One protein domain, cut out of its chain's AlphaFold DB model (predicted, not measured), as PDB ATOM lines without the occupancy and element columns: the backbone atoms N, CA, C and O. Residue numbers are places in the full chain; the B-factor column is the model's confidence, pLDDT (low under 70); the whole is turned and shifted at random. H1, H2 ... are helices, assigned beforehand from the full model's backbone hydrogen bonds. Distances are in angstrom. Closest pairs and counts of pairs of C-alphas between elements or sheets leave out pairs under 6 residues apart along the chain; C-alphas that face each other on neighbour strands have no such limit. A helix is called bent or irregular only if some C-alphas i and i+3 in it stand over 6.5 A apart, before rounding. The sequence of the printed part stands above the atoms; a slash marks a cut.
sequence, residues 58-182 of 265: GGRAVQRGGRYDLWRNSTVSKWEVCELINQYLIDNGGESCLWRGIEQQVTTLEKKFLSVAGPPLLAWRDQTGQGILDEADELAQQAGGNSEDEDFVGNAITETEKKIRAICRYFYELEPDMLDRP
ATOM      1  N   GLY A  58      32.902  37.592  23.260       51.50
ATOM      2  CA  GLY A  58      33.055  39.034  23.527       51.50
ATOM      3  C   GLY A  58      32.438  39.959  22.465       51.50
ATOM      4  O   GLY A  58      31.694  40.875  22.807       51.50
ATOM      5  N   GLY A  59      32.669  39.686  21.174       53.22
ATOM      6  CA  GLY A  59      32.188  40.547  20.081       53.22
ATOM      7  C   GLY A  59      30.669  40.735  20.064       53.22
ATOM      8  O   GLY A  59      30.186  41.864  20.063       53.22
ATOM      9  N   ARG A  60      29.898  39.647  20.179       51.03
ATOM     10  CA  ARG A  60      28.426  39.725  20.180       51.03
ATOM     11  C   ARG A  60      27.818  40.320  21.454       51.03
ATOM     12  O   ARG A  60      26.625  40.621  21.457       51.03
ATOM     13  N   ALA A  61      28.609  40.508  22.512       55.09
ATOM     14  CA  ALA A  61      28.201  41.217  23.725       55.09
ATOM     15  C   ALA A  61      28.420  42.737  23.633       55.09
ATOM     16  O   ALA A  61      27.607  43.509  24.132       55.09
ATOM     17  N   VAL A  62      29.488  43.164  22.953       56.84
ATOM     18  CA  VAL A  62      29.794  44.578  22.657       56.84
ATOM     19  C   VAL A  62      28.768  45.197  21.692       56.84
ATOM     20  O   VAL A  62      28.395  46.363  21.813       56.84
ATOM     21  N   GLN A  63      28.282  44.383  20.761       53.94
ATOM     22  CA  GLN A  63      27.563  44.792  19.554       53.94
ATOM     23  C   GLN A  63      26.041  44.953  19.717       53.94
ATOM     24  O   GLN A  63      25.406  45.718  19.002       53.94
ATOM     25  N   ARG A  64      25.404  44.243  20.658       49.94
ATOM     26  CA  ARG A  64      23.929  44.125  20.705       49.94
ATOM     27  C   ARG A  64      23.175  45.230  21.463       49.94
ATOM     28  O   ARG A  64      22.042  45.009  21.883       49.94
ATOM     29  N   GLY A  65      23.773  46.412  21.621       48.25
ATOM     30  CA  GLY A  65      23.084  47.575  22.199       48.25
ATOM     31  C   GLY A  65      24.007  48.641  22.789       48.25
ATOM     32  O   GLY A  65      24.051  48.785  24.007       48.25
ATOM     33  N   GLY A  66      24.749  49.368  21.945       57.81
ATOM     34  CA  GLY A  66      25.503  50.572  22.343       57.81
ATOM     35  C   GLY A  66      26.651  50.348  23.339       57.81
ATOM     36  O   GLY A  66      27.167  51.296  23.927       57.81
ATOM     37  N   ARG A  67      27.073  49.099  23.569       64.81
ATOM     38  CA  ARG A  67      28.145  48.786  24.531       64.81
ATOM     39  C   ARG A  67      29.536  49.079  23.966       64.81
ATOM     40  O   ARG A  67      30.459  49.284  24.748       64.81
ATOM     41  N   TYR A  68      29.680  49.180  22.641       65.25
ATOM     42  CA  TYR A  68      30.899  49.697  22.016       65.25
ATOM     43  C   TYR A  68      31.104  51.201  22.266       65.25
ATOM     44  O   TYR A  68      32.222  51.610  22.568       65.25
ATOM     45  N   ASP A  69      30.041  52.017  22.260       67.81
ATOM     46  CA  ASP A  69      30.127  53.417  22.705       67.81
ATOM     47  C   ASP A  69      30.648  53.512  24.137       67.81
ATOM     48  O   ASP A  69      31.570  54.275  24.415       67.81
ATOM     49  N   LEU A  70      30.095  52.688  25.032       69.75
ATOM     50  CA  LEU A  70      30.518  52.626  26.428       69.75
ATOM     51  C   LEU A  70      31.989  52.195  26.560       69.75
ATOM     52  O   LEU A  70      32.724  52.780  27.345       69.75
ATOM     53  N   TRP A  71      32.432  51.223  25.756       72.62
ATOM     54  CA  TRP A  71      33.820  50.745  25.706       72.62
ATOM     55  C   TRP A  71      34.821  51.812  25.236       72.62
ATOM     56  O   TRP A  71      35.951  51.863  25.724       72.62
ATOM     57  N   ARG A  72      34.418  52.673  24.293       70.25
ATOM     58  CA  ARG A  72      35.263  53.749  23.745       70.25
ATOM     59  C   ARG A  72      35.179  55.062  24.533       70.25
ATOM     60  O   ARG A  72      36.013  55.938  24.305       70.25
ATOM     61  N   ASN A  73      34.202  55.224  25.423       65.38
ATOM     62  CA  ASN A  73      33.968  56.458  26.169       65.38
ATOM     63  C   ASN A  73      34.696  56.463  27.527       65.38
ATOM     64  O   ASN A  73      34.414  55.656  28.407       65.38
ATOM     65  N   SER A  74      35.583  57.439  27.730       60.22
ATOM     66  CA  SER A  74      36.380  57.594  28.952       60.22
ATOM     67  C   SER A  74      35.602  58.052  30.195       60.22
ATOM     68  O   SER A  74      36.192  58.108  31.273       60.22
ATOM     69  N   THR A  75      34.304  58.373  30.095       69.06
ATOM     70  CA  THR A  75      33.481  58.732  31.269       69.06
ATOM     71  C   THR A  75      33.045  57.533  32.118       69.06
ATOM     72  O   THR A  75      32.474  57.740  33.185       69.06
ATOM     73  N   VAL A  76      33.264  56.301  31.652       65.06
ATOM     74  CA  VAL A  76      32.966  55.054  32.377       65.06
ATOM     75  C   VAL A  76      34.246  54.227  32.436       65.06
ATOM     76  O   VAL A  76      35.035  54.230  31.488       65.06
ATOM     77  N   SER A  77      34.511  53.537  33.547       72.50
ATOM     78  CA  SER A  77      35.728  52.732  33.637       72.50
ATOM     79  C   SER A  77      35.620  51.493  32.745       72.50
ATOM     80  O   SER A  77      34.595  50.811  32.715       72.50
ATOM     81  N   LYS A  78      36.719  51.130  32.067       74.75
ATOM     82  CA  LYS A  78      36.819  49.862  31.316       74.75
ATOM     83  C   LYS A  78      36.388  48.650  32.148       74.75
ATOM     84  O   LYS A  78      35.862  47.689  31.600       74.75
ATOM     85  N   TRP A  79      36.609  48.704  33.461       77.12
ATOM     86  CA  TRP A  79      36.232  47.659  34.404       77.12
ATOM     87  C   TRP A  79      34.706  47.493  34.502       77.12
ATOM     88  O   TRP A  79      34.223  46.385  34.295       77.12
ATOM     89  N   GLU A  80      33.944  48.579  34.676       76.31
ATOM     90  CA  GLU A  80      32.467  48.556  34.651       76.31
ATOM     91  C   GLU A  80      31.921  48.065  33.299       76.31
ATOM     92  O   GLU A  80      30.949  47.308  33.252       76.31
ATOM     93  N   VAL A  81      32.560  48.439  32.181       76.31
ATOM     94  CA  VAL A  81      32.168  47.940  30.848       76.31
ATOM     95  C   VAL A  81      32.463  46.444  30.706       76.31
ATOM     96  O   VAL A  81      31.630  45.702  30.179       76.31
ATOM     97  N   CYS A  82      33.603  45.972  31.217       79.81
ATOM     98  CA  CYS A  82      33.923  44.549  31.295       79.81
ATOM     99  C   CYS A  82      32.925  43.781  32.173       79.81
ATOM    100  O   CYS A  82      32.497  42.707  31.760       79.81
ATOM    101  N   GLU A  83      32.500  44.308  33.327       81.44
ATOM    102  CA  GLU A  83      31.456  43.677  34.149       81.44
ATOM    103  C   GLU A  83      30.113  43.604  33.411       81.44
ATOM    104  O   GLU A  83      29.497  42.539  33.361       81.44
ATOM    105  N   LEU A  84      29.695  44.689  32.749       81.31
ATOM    106  CA  LEU A  84      28.498  44.709  31.905       81.31
ATOM    107  C   LEU A  84      28.556  43.645  30.800       81.31
ATOM    108  O   LEU A  84      27.566  42.943  30.568       81.31
ATOM    109  N   ILE A  85      29.692  43.525  30.106       79.25
ATOM    110  CA  ILE A  85      29.924  42.502  29.077       79.25
ATOM    111  C   ILE A  85      29.880  41.098  29.698       79.25
ATOM    112  O   ILE A  85      29.197  40.231  29.156       79.25
ATOM    113  N   ASN A  86      30.536  40.880  30.841       80.25
ATOM    114  CA  ASN A  86      30.554  39.601  31.554       80.25
ATOM    115  C   ASN A  86      29.138  39.156  31.953       80.25
ATOM    116  O   ASN A  86      28.746  38.024  31.678       80.25
ATOM    117  N   GLN A  87      28.338  40.068  32.516       80.81
ATOM    118  CA  GLN A  87      26.952  39.792  32.892       80.81
ATOM    119  C   GLN A  87      26.109  39.418  31.668       80.81
ATOM    120  O   GLN A  87      25.463  38.378  31.677       80.81
ATOM    121  N   TYR A  88      26.198  40.180  30.572       78.81
ATOM    122  CA  TYR A  88      25.491  39.836  29.331       78.81
ATOM    123  C   TYR A  88      25.915  38.466  28.782       78.81
ATOM    124  O   TYR A  88      25.079  37.734  28.252       78.81
ATOM    125  N   LEU A  89      27.196  38.095  28.895       78.88
ATOM    126  CA  LEU A  89      27.650  36.761  28.504       78.88
ATOM    127  C   LEU A  89      26.987  35.679  29.356       78.88
ATOM    128  O   LEU A  89      26.452  34.735  28.779       78.88
ATOM    129  N   ILE A  90      26.951  35.842  30.679       80.38
ATOM    130  CA  ILE A  90      26.281  34.920  31.609       80.38
ATOM    131  C   ILE A  90      24.778  34.817  31.288       80.38
ATOM    132  O   ILE A  90      24.262  33.709  31.126       80.38
ATOM    133  N   ASP A  91      24.099  35.951  31.091       81.12
ATOM    134  CA  ASP A  91      22.669  36.028  30.749       81.12
ATOM    135  C   ASP A  91      22.333  35.301  29.431       81.12
ATOM    136  O   ASP A  91      21.229  34.786  29.255       81.12
ATOM    137  N   ASN A  92      23.294  35.229  28.502       77.38
ATOM    138  CA  ASN A  92      23.174  34.542  27.211       77.38
ATOM    139  C   ASN A  92      23.776  33.115  27.219       77.38
ATOM    140  O   ASN A  92      24.006  32.537  26.154       77.38
ATOM    141  N   GLY A  93      24.034  32.525  28.393       75.75
ATOM    142  CA  GLY A  93      24.533  31.147  28.529       75.75
ATOM    143  C   GLY A  93      26.031  30.965  28.244       75.75
ATOM    144  O   GLY A  93      26.490  29.854  27.966       75.75
ATOM    145  N   GLY A  94      26.804  32.048  28.281       73.50
ATOM    146  CA  GLY A  94      28.262  32.031  28.305       73.50
ATOM    147  C   GLY A  94      28.821  31.781  29.708       73.50
ATOM    148  O   GLY A  94      28.164  32.020  30.717       73.50
ATOM    149  N   GLU A  95      30.063  31.305  29.775       74.19
ATOM    150  CA  GLU A  95      30.801  31.211  31.037       74.19
ATOM    151  C   GLU A  95      31.360  32.585  31.434       74.19
ATOM    152  O   GLU A  95      31.816  33.343  30.574       74.19
ATOM    153  N   SER A  96      31.347  32.884  32.735       71.38
ATOM    154  CA  SER A  96      31.934  34.100  33.303       71.38
ATOM    155  C   SER A  96      33.445  34.142  33.071       71.38
ATOM    156  O   SER A  96      34.142  33.177  33.399       71.38
ATOM    157  N   CYS A  97      33.972  35.263  32.586       68.31
ATOM    158  CA  CYS A  97      35.398  35.447  32.324       68.31
ATOM    159  C   CYS A  97      36.001  36.608  33.133       68.31
ATOM    160  O   CYS A  97      35.308  37.511  33.596       68.31
ATOM    161  N   LEU A  98      37.323  36.564  33.331       80.31
ATOM    162  CA  LEU A  98      38.067  37.637  33.995       80.31
ATOM    163  C   LEU A  98      38.090  38.893  33.113       80.31
ATOM    164  O   LEU A  98      38.273  38.797  31.900       80.31
ATOM    165  N   TRP A  99      37.991  40.073  33.730       77.75
ATOM    166  CA  TRP A  99      37.911  41.356  33.018       77.75
ATOM    167  C   TRP A  99      39.085  41.599  32.049       77.75
ATOM    168  O   TRP A  99      38.850  42.077  30.941       77.75
ATOM    169  N   ARG A 100      40.320  41.187  32.392       77.50
ATOM    170  CA  ARG A 100      41.478  41.256  31.471       77.50
ATOM    171  C   ARG A 100      41.259  40.425  30.198       77.50
ATOM    172  O   ARG A 100      41.607  40.871  29.113       77.50
ATOM    173  N   GLY A 101      40.625  39.255  30.308       79.38
ATOM    174  CA  GLY A 101      40.291  38.398  29.164       79.38
ATOM    175  C   GLY A 101      39.148  38.943  28.295       79.38
ATOM    176  O   GLY A 101      39.049  38.583  27.121       79.38
ATOM    177  N   ILE A 102      38.304  39.826  28.840       77.50
ATOM    178  CA  ILE A 102      37.323  40.603  28.068       77.50
ATOM    179  C   ILE A 102      38.039  41.736  27.331       77.50
ATOM    180  O   ILE A 102      37.909  41.837  26.114       77.50
ATOM    181  N   GLU A 103      38.859  42.527  28.027       78.00
ATOM    182  CA  GLU A 103      39.637  43.614  27.421       78.00
ATOM    183  C   GLU A 103      40.547  43.118  26.286       78.00
ATOM    184  O   GLU A 103      40.556  43.706  25.202       78.00
ATOM    185  N   GLN A 104      41.247  41.996  26.481       79.56
ATOM    186  CA  GLN A 104      42.068  41.363  25.448       79.56
ATOM    187  C   GLN A 104      41.217  40.904  24.249       79.56
ATOM    188  O   GLN A 104      41.625  41.109  23.105       79.56
ATOM    189  N   GLN A 105      40.016  40.352  24.475       76.62
ATOM    190  CA  GLN A 105      39.089  39.983  23.396       76.62
ATOM    191  C   GLN A 105      38.602  41.197  22.597       76.62
ATOM    192  O   GLN A 105      38.647  41.150  21.368       76.62
ATOM    193  N   VAL A 106      38.165  42.278  23.255       76.62
ATOM    194  CA  VAL A 106      37.672  43.473  22.548       76.62
ATOM    195  C   VAL A 106      38.818  44.173  21.816       76.62
ATOM    196  O   VAL A 106      38.691  44.452  20.629       76.62
ATOM    197  N   THR A 107      39.985  44.329  22.446       79.56
ATOM    198  CA  THR A 107      41.190  44.892  21.804       79.56
ATOM    199  C   THR A 107      41.650  44.055  20.602       79.56
ATOM    200  O   THR A 107      42.082  44.595  19.583       79.56
ATOM    201  N   THR A 108      41.536  42.724  20.672       81.00
ATOM    202  CA  THR A 108      41.852  41.830  19.544       81.00
ATOM    203  C   THR A 108      40.818  41.935  18.422       81.00
ATOM    204  O   THR A 108      41.182  41.857  17.248       81.00
ATOM    205  N   LEU A 109      39.540  42.141  18.755       79.12
ATOM    206  CA  LEU A 109      38.483  42.397  17.778       79.12
ATOM    207  C   LEU A 109      38.685  43.752  17.085       79.12
ATOM    208  O   LEU A 109      38.604  43.806  15.864       79.12
ATOM    209  N   GLU A 110      39.040  44.803  17.832       77.44
ATOM    210  CA  GLU A 110      39.419  46.113  17.287       77.44
ATOM    211  C   GLU A 110      40.604  46.003  16.324       77.44
ATOM    212  O   GLU A 110      40.502  46.449  15.183       77.44
ATOM    213  N   LYS A 111      41.697  45.340  16.731       79.88
ATOM    214  CA  LYS A 111      42.858  45.096  15.857       79.88
ATOM    215  C   LYS A 111      42.465  44.362  14.569       79.88
ATOM    216  O   LYS A 111      42.923  44.754  13.501       79.88
ATOM    217  N   LYS A 112      41.605  43.337  14.650       77.31
ATOM    218  CA  LYS A 112      41.145  42.555  13.483       77.31
ATOM    219  C   LYS A 112      40.177  43.314  12.583       77.31
ATOM    220  O   LYS A 112      40.247  43.168  11.365       77.31
ATOM    221  N   PHE A 113      39.285  44.119  13.156       76.62
ATOM    222  CA  PHE A 113      38.425  45.006  12.382       76.62
ATOM    223  C   PHE A 113      39.272  46.050  11.653       76.62
ATOM    224  O   PHE A 113      39.160  46.160  10.441       76.62
ATOM    225  N   LEU A 114      40.186  46.737  12.346       75.19
ATOM    226  CA  LEU A 114      41.055  47.758  11.752       75.19
ATOM    227  C   LEU A 114      42.061  47.186  10.740       75.19
ATOM    228  O   LEU A 114      42.364  47.857   9.758       75.19
ATOM    229  N   SER A 115      42.537  45.946  10.907       72.00
ATOM    230  CA  SER A 115      43.368  45.289   9.886       72.00
ATOM    231  C   SER A 115      42.604  44.964   8.602       72.00
ATOM    232  O   SER A 115      43.235  44.802   7.567       72.00
ATOM    233  N   VAL A 116      41.268  44.870   8.656       70.50
ATOM    234  CA  VAL A 116      40.415  44.783   7.462       70.50
ATOM    235  C   VAL A 116      40.052  46.188   6.981       70.50
ATOM    236  O   VAL A 116      40.421  46.548   5.874       70.50
ATOM    237  N   ALA A 117      39.400  46.997   7.823       67.25
ATOM    238  CA  ALA A 117      38.887  48.338   7.522       67.25
ATOM    239  C   ALA A 117      39.952  49.361   7.086       67.25
ATOM    240  O   ALA A 117      39.613  50.380   6.491       67.25
ATOM    241  N   GLY A 118      41.224  49.105   7.402       67.06
ATOM    242  CA  GLY A 118      42.372  49.839   6.885       67.06
ATOM    243  C   GLY A 118      42.694  49.469   5.426       67.06
ATOM    244  O   GLY A 118      41.780  49.320   4.614       67.06
ATOM    245  N   PRO A 119      43.984  49.323   5.058       56.31
ATOM    246  CA  PRO A 119      44.398  49.149   3.666       56.31
ATOM    247  C   PRO A 119      43.669  48.062   2.854       56.31
ATOM    248  O   PRO A 119      43.461  48.319   1.676       56.31
ATOM    249  N   PRO A 120      43.236  46.903   3.398       56.19
ATOM    250  CA  PRO A 120      42.505  45.907   2.604       56.19
ATOM    251  C   PRO A 120      41.076  46.311   2.205       56.19
ATOM    252  O   PRO A 120      40.689  46.085   1.063       56.19
ATOM    253  N   LEU A 121      40.285  46.919   3.098       56.12
ATOM    254  CA  LEU A 121      38.944  47.414   2.755       56.12
ATOM    255  C   LEU A 121      39.020  48.722   1.965       56.12
ATOM    256  O   LEU A 121      38.183  48.946   1.098       56.12
ATOM    257  N   LEU A 122      40.019  49.567   2.240       60.09
ATOM    258  CA  LEU A 122      40.326  50.713   1.384       60.09
ATOM    259  C   LEU A 122      40.652  50.230  -0.029       60.09
ATOM    260  O   LEU A 122      39.953  50.622  -0.949       60.09
ATOM    261  N   ALA A 123      41.571  49.272  -0.191       58.56
ATOM    262  CA  ALA A 123      41.852  48.658  -1.485       58.56
ATOM    263  C   ALA A 123      40.598  48.054  -2.133       58.56
ATOM    264  O   ALA A 123      40.394  48.272  -3.316       58.56
ATOM    265  N   TRP A 124      39.710  47.384  -1.389       61.19
ATOM    266  CA  TRP A 124      38.448  46.876  -1.946       61.19
ATOM    267  C   TRP A 124      37.470  47.990  -2.374       61.19
ATOM    268  O   TRP A 124      36.856  47.893  -3.436       61.19
ATOM    269  N   ARG A 125      37.341  49.076  -1.596       59.19
ATOM    270  CA  ARG A 125      36.544  50.258  -1.980       59.19
ATOM    271  C   ARG A 125      37.186  51.024  -3.146       59.19
ATOM    272  O   ARG A 125      36.456  51.564  -3.971       59.19
ATOM    273  N   ASP A 126      38.507  51.007  -3.270       57.16
ATOM    274  CA  ASP A 126      39.262  51.625  -4.365       57.16
ATOM    275  C   ASP A 126      39.314  50.720  -5.622       57.16
ATOM    276  O   ASP A 126      39.404  51.222  -6.740       57.16
ATOM    277  N   GLN A 127      39.139  49.398  -5.474       58.69
ATOM    278  CA  GLN A 127      38.892  48.424  -6.553       58.69
ATOM    279  C   GLN A 127      37.482  48.558  -7.173       58.69
ATOM    280  O   GLN A 127      37.149  47.796  -8.084       58.69
ATOM    281  N   THR A 128      36.652  49.511  -6.722       56.47
ATOM    282  CA  THR A 128      35.306  49.760  -7.268       56.47
ATOM    283  C   THR A 128      35.351  49.926  -8.789       56.47
ATOM    284  O   THR A 128      35.925  50.876  -9.321       56.47
ATOM    285  N   GLY A 129      34.707  49.000  -9.501       59.59
ATOM    286  CA  GLY A 129      34.772  48.924 -10.957       59.59
ATOM    287  C   GLY A 129      35.999  48.143 -11.420       59.59
ATOM    288  O   GLY A 129      35.924  46.925 -11.546       59.59
ATOM    289  N   GLN A 130      37.107  48.836 -11.702       59.41
ATOM    290  CA  GLN A 130      38.201  48.269 -12.500       59.41
ATOM    291  C   GLN A 130      38.852  47.040 -11.851       59.41
ATOM    292  O   GLN A 130      38.886  45.989 -12.472       59.41
ATOM    293  N   GLY A 131      39.282  47.121 -10.589       67.88
ATOM    294  CA  GLY A 131      39.996  46.007  -9.950       67.88
ATOM    295  C   GLY A 131      39.141  44.757  -9.707       67.88
ATOM    296  O   GLY A 131      39.683  43.659  -9.619       67.88
ATOM    297  N   ILE A 132      37.813  44.906  -9.622       68.94
ATOM    298  CA  ILE A 132      36.873  43.773  -9.576       68.94
ATOM    299  C   ILE A 132      36.686  43.165 -10.975       68.94
ATOM    300  O   ILE A 132      36.564  41.950 -11.086       68.94
ATOM    301  N   LEU A 133      36.695  43.980 -12.036       71.31
ATOM    302  CA  LEU A 133      36.703  43.490 -13.420       71.31
ATOM    303  C   LEU A 133      38.020  42.776 -13.760       71.31
ATOM    304  O   LEU A 133      37.980  41.755 -14.436       71.31
ATOM    305  N   ASP A 134      39.154  43.259 -13.249       76.50
ATOM    306  CA  ASP A 134      40.468  42.647 -13.469       76.50
ATOM    307  C   ASP A 134      40.568  41.257 -12.788       76.50
ATOM    308  O   ASP A 134      40.940  40.282 -13.440       76.50
ATOM    309  N   GLU A 135      40.162  41.114 -11.512       74.44
ATOM    310  CA  GLU A 135      40.134  39.797 -10.823       74.44
ATOM    311  C   GLU A 135      39.037  38.870 -11.405       74.44
ATOM    312  O   GLU A 135      39.196  37.649 -11.411       74.44
ATOM    313  N   ALA A 136      37.955  39.420 -11.974       73.31
ATOM    314  CA  ALA A 136      36.955  38.648 -12.719       73.31
ATOM    315  C   ALA A 136      37.476  38.139 -14.080       73.31
ATOM    316  O   ALA A 136      37.166  37.009 -14.458       73.31
ATOM    317  N   ASP A 137      38.287  38.923 -14.799       76.88
ATOM    318  CA  ASP A 137      38.918  38.498 -16.056       76.88
ATOM    319  C   ASP A 137      39.990  37.423 -15.811       76.88
ATOM    320  O   ASP A 137      40.016  36.418 -16.521       76.88
ATOM    321  N   GLU A 138      40.795  37.531 -14.743       80.69
ATOM    322  CA  GLU A 138      41.704  36.444 -14.336       80.69
ATOM    323  C   GLU A 138      40.954  35.128 -14.054       80.69
ATOM    324  O   GLU A 138      41.417  34.053 -14.451       80.69
ATOM    325  N   LEU A 139      39.783  35.191 -13.405       75.00
ATOM    326  CA  LEU A 139      38.932  34.018 -13.173       75.00
ATOM    327  C   LEU A 139      38.338  33.465 -14.481       75.00
ATOM    328  O   LEU A 139      38.316  32.246 -14.669       75.00
ATOM    329  N   ALA A 140      37.912  34.324 -15.410       75.44
ATOM    330  CA  ALA A 140      37.392  33.913 -16.717       75.44
ATOM    331  C   ALA A 140      38.473  33.266 -17.607       75.44
ATOM    332  O   ALA A 140      38.218  32.246 -18.257       75.44
ATOM    333  N   GLN A 141      39.702  33.795 -17.580       81.44
ATOM    334  CA  GLN A 141      40.861  33.193 -18.243       81.44
ATOM    335  C   GLN A 141      41.198  31.813 -17.646       81.44
ATOM    336  O   GLN A 141      41.443  30.864 -18.393       81.44
ATOM    337  N   GLN A 142      41.152  31.664 -16.315       77.25
ATOM    338  CA  GLN A 142      41.357  30.373 -15.638       77.25
ATOM    339  C   GLN A 142      40.237  29.356 -15.920       77.25
ATOM    340  O   GLN A 142      40.511  28.157 -15.992       77.25
ATOM    341  N   ALA A 143      38.998  29.810 -16.133       74.19
ATOM    342  CA  ALA A 143      37.851  28.963 -16.473       74.19
ATOM    343  C   ALA A 143      37.885  28.394 -17.910       74.19
ATOM    344  O   ALA A 143      37.055  27.554 -18.263       74.19
ATOM    345  N   GLY A 144      38.836  28.815 -18.752       66.56
ATOM    346  CA  GLY A 144      39.080  28.192 -20.057       66.56
ATOM    347  C   GLY A 144      37.993  28.439 -21.112       66.56
ATOM    348  O   GLY A 144      37.835  27.625 -22.020       66.56
ATOM    349  N   GLY A 145      37.246  29.544 -21.008       58.88
ATOM    350  CA  GLY A 145      36.299  29.994 -22.040       58.88
ATOM    351  C   GLY A 145      34.956  29.253 -22.103       58.88
ATOM    352  O   GLY A 145      34.195  29.472 -23.042       58.88
ATOM    353  N   ASN A 146      34.639  28.397 -21.127       59.03
ATOM    354  CA  ASN A 146      33.317  27.776 -20.985       59.03
ATOM    355  C   ASN A 146      32.505  28.536 -19.922       59.03
ATOM    356  O   ASN A 146      32.436  28.113 -18.769       59.03
ATOM    357  N   SER A 147      31.976  29.702 -20.302       55.50
ATOM    358  CA  SER A 147      31.698  30.805 -19.367       55.50
ATOM    359  C   SER A 147      30.321  31.473 -19.518       55.50
ATOM    360  O   SER A 147      30.160  32.613 -19.096       55.50
ATOM    361  N   GLU A 148      29.341  30.822 -20.155       57.97
ATOM    362  CA  GLU A 148      28.049  31.458 -20.491       57.97
ATOM    363  C   GLU A 148      27.092  31.632 -19.286       57.97
ATOM    364  O   GLU A 148      26.217  32.492 -19.343       57.97
ATOM    365  N   ASP A 149      27.294  30.883 -18.192       59.38
ATOM    366  CA  ASP A 149      26.454  30.894 -16.972       59.38
ATOM    367  C   ASP A 149      27.177  31.407 -15.696       59.38
ATOM    368  O   ASP A 149      26.576  31.451 -14.622       59.38
ATOM    369  N   GLU A 150      28.464  31.775 -15.766       67.81
ATOM    370  CA  GLU A 150      29.287  32.109 -14.584       67.81
ATOM    371  C   GLU A 150      29.356  33.625 -14.311       67.81
ATOM    372  O   GLU A 150      29.865  34.403 -15.119       67.81
ATOM    373  N   ASP A 151      28.906  34.058 -13.128       80.38
ATOM    374  CA  ASP A 151      29.047  35.445 -12.663       80.38
ATOM    375  C   ASP A 151      30.425  35.665 -12.016       80.38
ATOM    376  O   ASP A 151      30.591  35.626 -10.794       80.38
ATOM    377  N   PHE A 152      31.442  35.903 -12.848       75.19
ATOM    378  CA  PHE A 152      32.816  36.162 -12.397       75.19
ATOM    379  C   PHE A 152      32.932  37.381 -11.469       75.19
ATOM    380  O   PHE A 152      33.750  37.374 -10.548       75.19
ATOM    381  N   VAL A 153      32.086  38.401 -11.657       77.31
ATOM    382  CA  VAL A 153      32.051  39.603 -10.809       77.31
ATOM    383  C   VAL A 153      31.456  39.265  -9.440       77.31
ATOM    384  O   VAL A 153      32.048  39.594  -8.410       77.31
ATOM    385  N   GLY A 154      30.338  38.537  -9.408       78.25
ATOM    386  CA  GLY A 154      29.746  37.992  -8.187       78.25
ATOM    387  C   GLY A 154      30.685  37.040  -7.440       78.25
ATOM    388  O   GLY A 154      30.783  37.119  -6.212       78.25
ATOM    389  N   ASN A 155      31.444  36.203  -8.154       81.69
ATOM    390  CA  ASN A 155      32.466  35.323  -7.578       81.69
ATOM    391  C   ASN A 155      33.645  36.118  -6.981       81.69
ATOM    392  O   ASN A 155      34.022  35.854  -5.838       81.69
ATOM    393  N   ALA A 156      34.179  37.130  -7.675       75.00
ATOM    394  CA  ALA A 156      35.252  37.990  -7.156       75.00
ATOM    395  C   ALA A 156      34.822  38.773  -5.895       75.00
ATOM    396  O   ALA A 156      35.571  38.864  -4.913       75.00
ATOM    397  N   ILE A 157      33.578  39.270  -5.873       80.19
ATOM    398  CA  ILE A 157      32.960  39.886  -4.688       80.19
ATOM    399  C   ILE A 157      32.819  38.857  -3.553       80.19
ATOM    400  O   ILE A 157      33.210  39.139  -2.419       80.19
ATOM    401  N   THR A 158      32.319  37.654  -3.846       83.50
ATOM    402  CA  THR A 158      32.069  36.591  -2.854       83.50
ATOM    403  C   THR A 158      33.358  36.065  -2.226       83.50
ATOM    404  O   THR A 158      33.439  35.929  -1.003       83.50
ATOM    405  N   GLU A 159      34.403  35.814  -3.021       79.81
ATOM    406  CA  GLU A 159      35.715  35.434  -2.494       79.81
ATOM    407  C   GLU A 159      36.339  36.570  -1.676       79.81
ATOM    408  O   GLU A 159      36.970  36.307  -0.655       79.81
ATOM    409  N   THR A 160      36.111  37.837  -2.032       73.94
ATOM    410  CA  THR A 160      36.616  38.969  -1.241       73.94
ATOM    411  C   THR A 160      35.862  39.152   0.080       73.94
ATOM    412  O   THR A 160      36.497  39.306   1.125       73.94
ATOM    413  N   GLU A 161      34.537  38.995   0.098       80.19
ATOM    414  CA  GLU A 161      33.762  38.903   1.342       80.19
ATOM    415  C   GLU A 161      34.230  37.715   2.211       80.19
ATOM    416  O   GLU A 161      34.350  37.828   3.434       80.19
ATOM    417  N   LYS A 162      34.551  36.571   1.605       81.75
ATOM    418  CA  LYS A 162      35.083  35.388   2.296       81.75
ATOM    419  C   LYS A 162      36.483  35.640   2.878       81.75
ATOM    420  O   LYS A 162      36.706  35.279   4.037       81.75
ATOM    421  N   LYS A 163      37.384  36.322   2.150       78.75
ATOM    422  CA  LYS A 163      38.684  36.827   2.655       78.75
ATOM    423  C   LYS A 163      38.458  37.743   3.882       78.75
ATOM    424  O   LYS A 163      39.065  37.525   4.931       78.75
ATOM    425  N   ILE A 164      37.516  38.690   3.802       78.69
ATOM    426  CA  ILE A 164      37.122  39.610   4.892       78.69
ATOM    427  C   ILE A 164      36.598  38.856   6.128       78.69
ATOM    428  O   ILE A 164      37.123  39.022   7.235       78.69
ATOM    429  N   ARG A 165      35.600  37.978   5.951       78.44
ATOM    430  CA  ARG A 165      34.957  37.203   7.030       78.44
ATOM    431  C   ARG A 165      35.911  36.204   7.698       78.44
ATOM    432  O   ARG A 165      35.695  35.855   8.860       78.44
ATOM    433  N   ALA A 166      36.962  35.754   7.009       79.69
ATOM    434  CA  ALA A 166      38.001  34.905   7.591       79.69
ATOM    435  C   ALA A 166      38.888  35.664   8.599       79.69
ATOM    436  O   ALA A 166      39.238  35.109   9.643       79.69
ATOM    437  N   ILE A 167      39.212  36.933   8.323       73.19
ATOM    438  CA  ILE A 167      40.025  37.787   9.208       73.19
ATOM    439  C   ILE A 167      39.169  38.344  10.354       73.19
ATOM    440  O   ILE A 167      39.535  38.222  11.528       73.19
ATOM    441  N   CYS A 168      38.005  38.918  10.030       74.81
ATOM    442  CA  CYS A 168      37.065  39.469  11.001       74.81
ATOM    443  C   CYS A 168      35.646  38.933  10.755       74.81
ATOM    444  O   CYS A 168      34.867  39.475   9.976       74.81
ATOM    445  N   ARG A 169      35.284  37.863  11.478       80.12
ATOM    446  CA  ARG A 169      33.997  37.152  11.337       80.12
ATOM    447  C   ARG A 169      32.753  38.036  11.487       80.12
ATOM    448  O   ARG A 169      31.704  37.690  10.956       80.12
ATOM    449  N   TYR A 170      32.871  39.140  12.220       76.56
ATOM    450  CA  TYR A 170      31.775  40.062  12.519       76.56
ATOM    451  C   TYR A 170      31.869  41.370  11.728       76.56
ATOM    452  O   TYR A 170      31.167  42.307  12.077       76.56
ATOM    453  N   PHE A 171      32.712  41.451  10.689       76.94
ATOM    454  CA  PHE A 171      33.027  42.698   9.982       76.94
ATOM    455  C   PHE A 171      31.788  43.543   9.630       76.94
ATOM    456  O   PHE A 171      31.643  44.643  10.151       76.94
ATOM    457  N   TYR A 172      30.845  43.006   8.850       78.38
ATOM    458  CA  TYR A 172      29.621  43.726   8.459       78.38
ATOM    459  C   TYR A 172      28.613  43.908   9.607       78.38
ATOM    460  O   TYR A 172      27.793  44.818   9.565       78.38
ATOM    461  N   GLU A 173      28.675  43.073  10.654       79.44
ATOM    462  CA  GLU A 173      27.909  43.308  11.888       79.44
ATOM    463  C   GLU A 173      28.519  44.490  12.693       79.44
ATOM    464  O   GLU A 173      27.832  45.061  13.535       79.44
ATOM    465  N   LEU A 174      29.803  44.831  12.489       72.62
ATOM    466  CA  LEU A 174      30.570  45.861  13.217       72.62
ATOM    467  C   LEU A 174      30.749  47.176  12.435       72.62
ATOM    468  O   LEU A 174      31.025  48.203  13.051       72.62
ATOM    469  N   GLU A 175      30.623  47.161  11.104       73.75
ATOM    470  CA  GLU A 175      30.872  48.324  10.235       73.75
ATOM    471  C   GLU A 175      30.143  49.607  10.702       73.75
ATOM    472  O   GLU A 175      30.820  50.629  10.825       73.75
ATOM    473  N   PRO A 176      28.846  49.583  11.090       69.69
ATOM    474  CA  PRO A 176      28.146  50.786  11.562       69.69
ATOM    475  C   PRO A 176      28.685  51.365  12.882       69.69
ATOM    476  O   PRO A 176      28.636  52.576  13.086       69.69
ATOM    477  N   ASP A 177      29.204  50.517  13.775       66.25
ATOM    478  CA  ASP A 177      29.709  50.921  15.095       66.25
ATOM    479  C   ASP A 177      31.179  51.383  15.043       66.25
ATOM    480  O   ASP A 177      31.638  52.141  15.906       66.25
ATOM    481  N   MET A 178      31.942  50.893  14.055       69.62
ATOM    482  CA  MET A 178      33.408  50.945  14.053       69.62
ATOM    483  C   MET A 178      34.048  51.687  12.873       69.62
ATOM    484  O   MET A 178      35.204  52.088  13.009       69.62
ATOM    485  N   LEU A 179      33.365  51.868  11.736       65.88
ATOM    486  CA  LEU A 179      33.990  52.420  10.525       65.88
ATOM    487  C   LEU A 179      34.157  53.951  10.570       65.88
ATOM    488  O   LEU A 179      35.253  54.457  10.342       65.88
ATOM    489  N   ASP A 180      33.096  54.689  10.906       58.25
ATOM    490  CA  ASP A 180      33.040  56.161  10.797       58.25
ATOM    491  C   ASP A 180      33.818  56.920  11.894       58.25
ATOM    492  O   ASP A 180      33.768  58.150  11.974       58.25
ATOM    493  N   ARG A 181      34.539  56.215  12.776       58.44
ATOM    494  CA  ARG A 181      35.216  56.818  13.933       58.44
ATOM    495  C   ARG A 181      36.730  56.879  13.717       58.44
ATOM    496  O   ARG A 181      37.405  55.871  13.938       58.44
ATOM    497  N   PRO A 182      37.298  58.044  13.332       46.50
ATOM    498  CA  PRO A 182      38.739  58.178  13.160       46.50
ATOM    499  C   PRO A 182      39.463  57.856  14.469       46.50
ATOM    500  O   PRO A 182      38.989  58.177  15.560       46.50
TER     501      PRO A 182
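What this domain is: This is residues 58 to 182 of the 265 residues of an uncharacterized protein of Puccinia graminis f. sp. tritici (strain CRL 75-36-700-3 / race SCCL) (UniProt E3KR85). The model is a long, open helical frame: H4 and then H5 run along its length, H6 turns across the far end, and H7 folds back toward H4. At the other end H1, H2 and H3 form a small cluster, in which H1 and H3 pack on the first part of H4, while H8 lies between this cluster and the returning H7. The printed part has 125 residues, with eight named helices in the order H1 to H8 and no named strand; the class is all helix. The whole is loose, with a radius of gyration of the C-alphas of 19.2 A, and elongated, spanning 59 by 32 by 21 A.

Where its parts are: H1, residues 58 to 63, begins with C-alpha 58 at (33.055, 39.034, 23.527). H2 is residues 67 to 72, and H3 is residues 78 to 91, 19.8 A long. H4, residues 99 to 117, is the longest helix at 26.5 A, from (37.911, 41.356, 33.018) to (38.887, 48.338, 7.522). H5 is residues 119 to 126. H6, residues 130 to 142, measures 18.4 A, and H7, residues 152 to 167, measures 22.8 A. H8, residues 171 to 178, ends with C-alpha 178 at (33.408, 50.945, 14.053); it is irregular, with C-alphas 173 and 176 7.5 A apart.

How they stand to each other: H1 and H4 are the hubs, touching four helices each. H1 touches residues 102 to 109 of H4 at a steep tilt of 66 degrees, the closest C-alphas being those of Gly 58 and Gln 105, 6.1 A apart. H1 and H3 touch about perpendicular at 83 degrees, closest at the C-alphas of Ala 61 and Ile 85, 5.8 A. H2 and H3 form a helical hairpin at a shallow tilt of 20 degrees, opposite ways, closest at the C-alphas of Trp 71 and Val 81, 6.1 A. H3 touches residues 99 to 103 of H4, the closest C-alphas being those of Cys 82 and Trp 99, 5.4 A. H4 and H8 only just touch, with 3 pairs of C-alphas within 8 A, closest at Phe 113 and Phe 171, 6.3 A. H4 and H7 also only just touch, with 3 such pairs, closest at Lys 112 and Ile 167, 6.5 A. H5 touches no helix but is near H4, H6 and H7. H6 touches residues 152 to 157 of H7 about perpendicular at 75 degrees, closest at the C-alphas of Ala 136 and Phe 152, 4.8 A. H3 and H7 are apart. Every O i to N i+4 pair is within hydrogen-bond range in H1 to H7; in H8, 2 of 4 are.

The domain as a whole: The C-alphas farthest apart, those of Thr 75 and Asn 146, are 60.7 A apart. The printed part has no cut and no long link. Residues 144 to 149 stand free. The mean pLDDT of the printed part is 70.8, with 48 residues under 70, among them 58 to 70, 117 to 132 and 176 to 182.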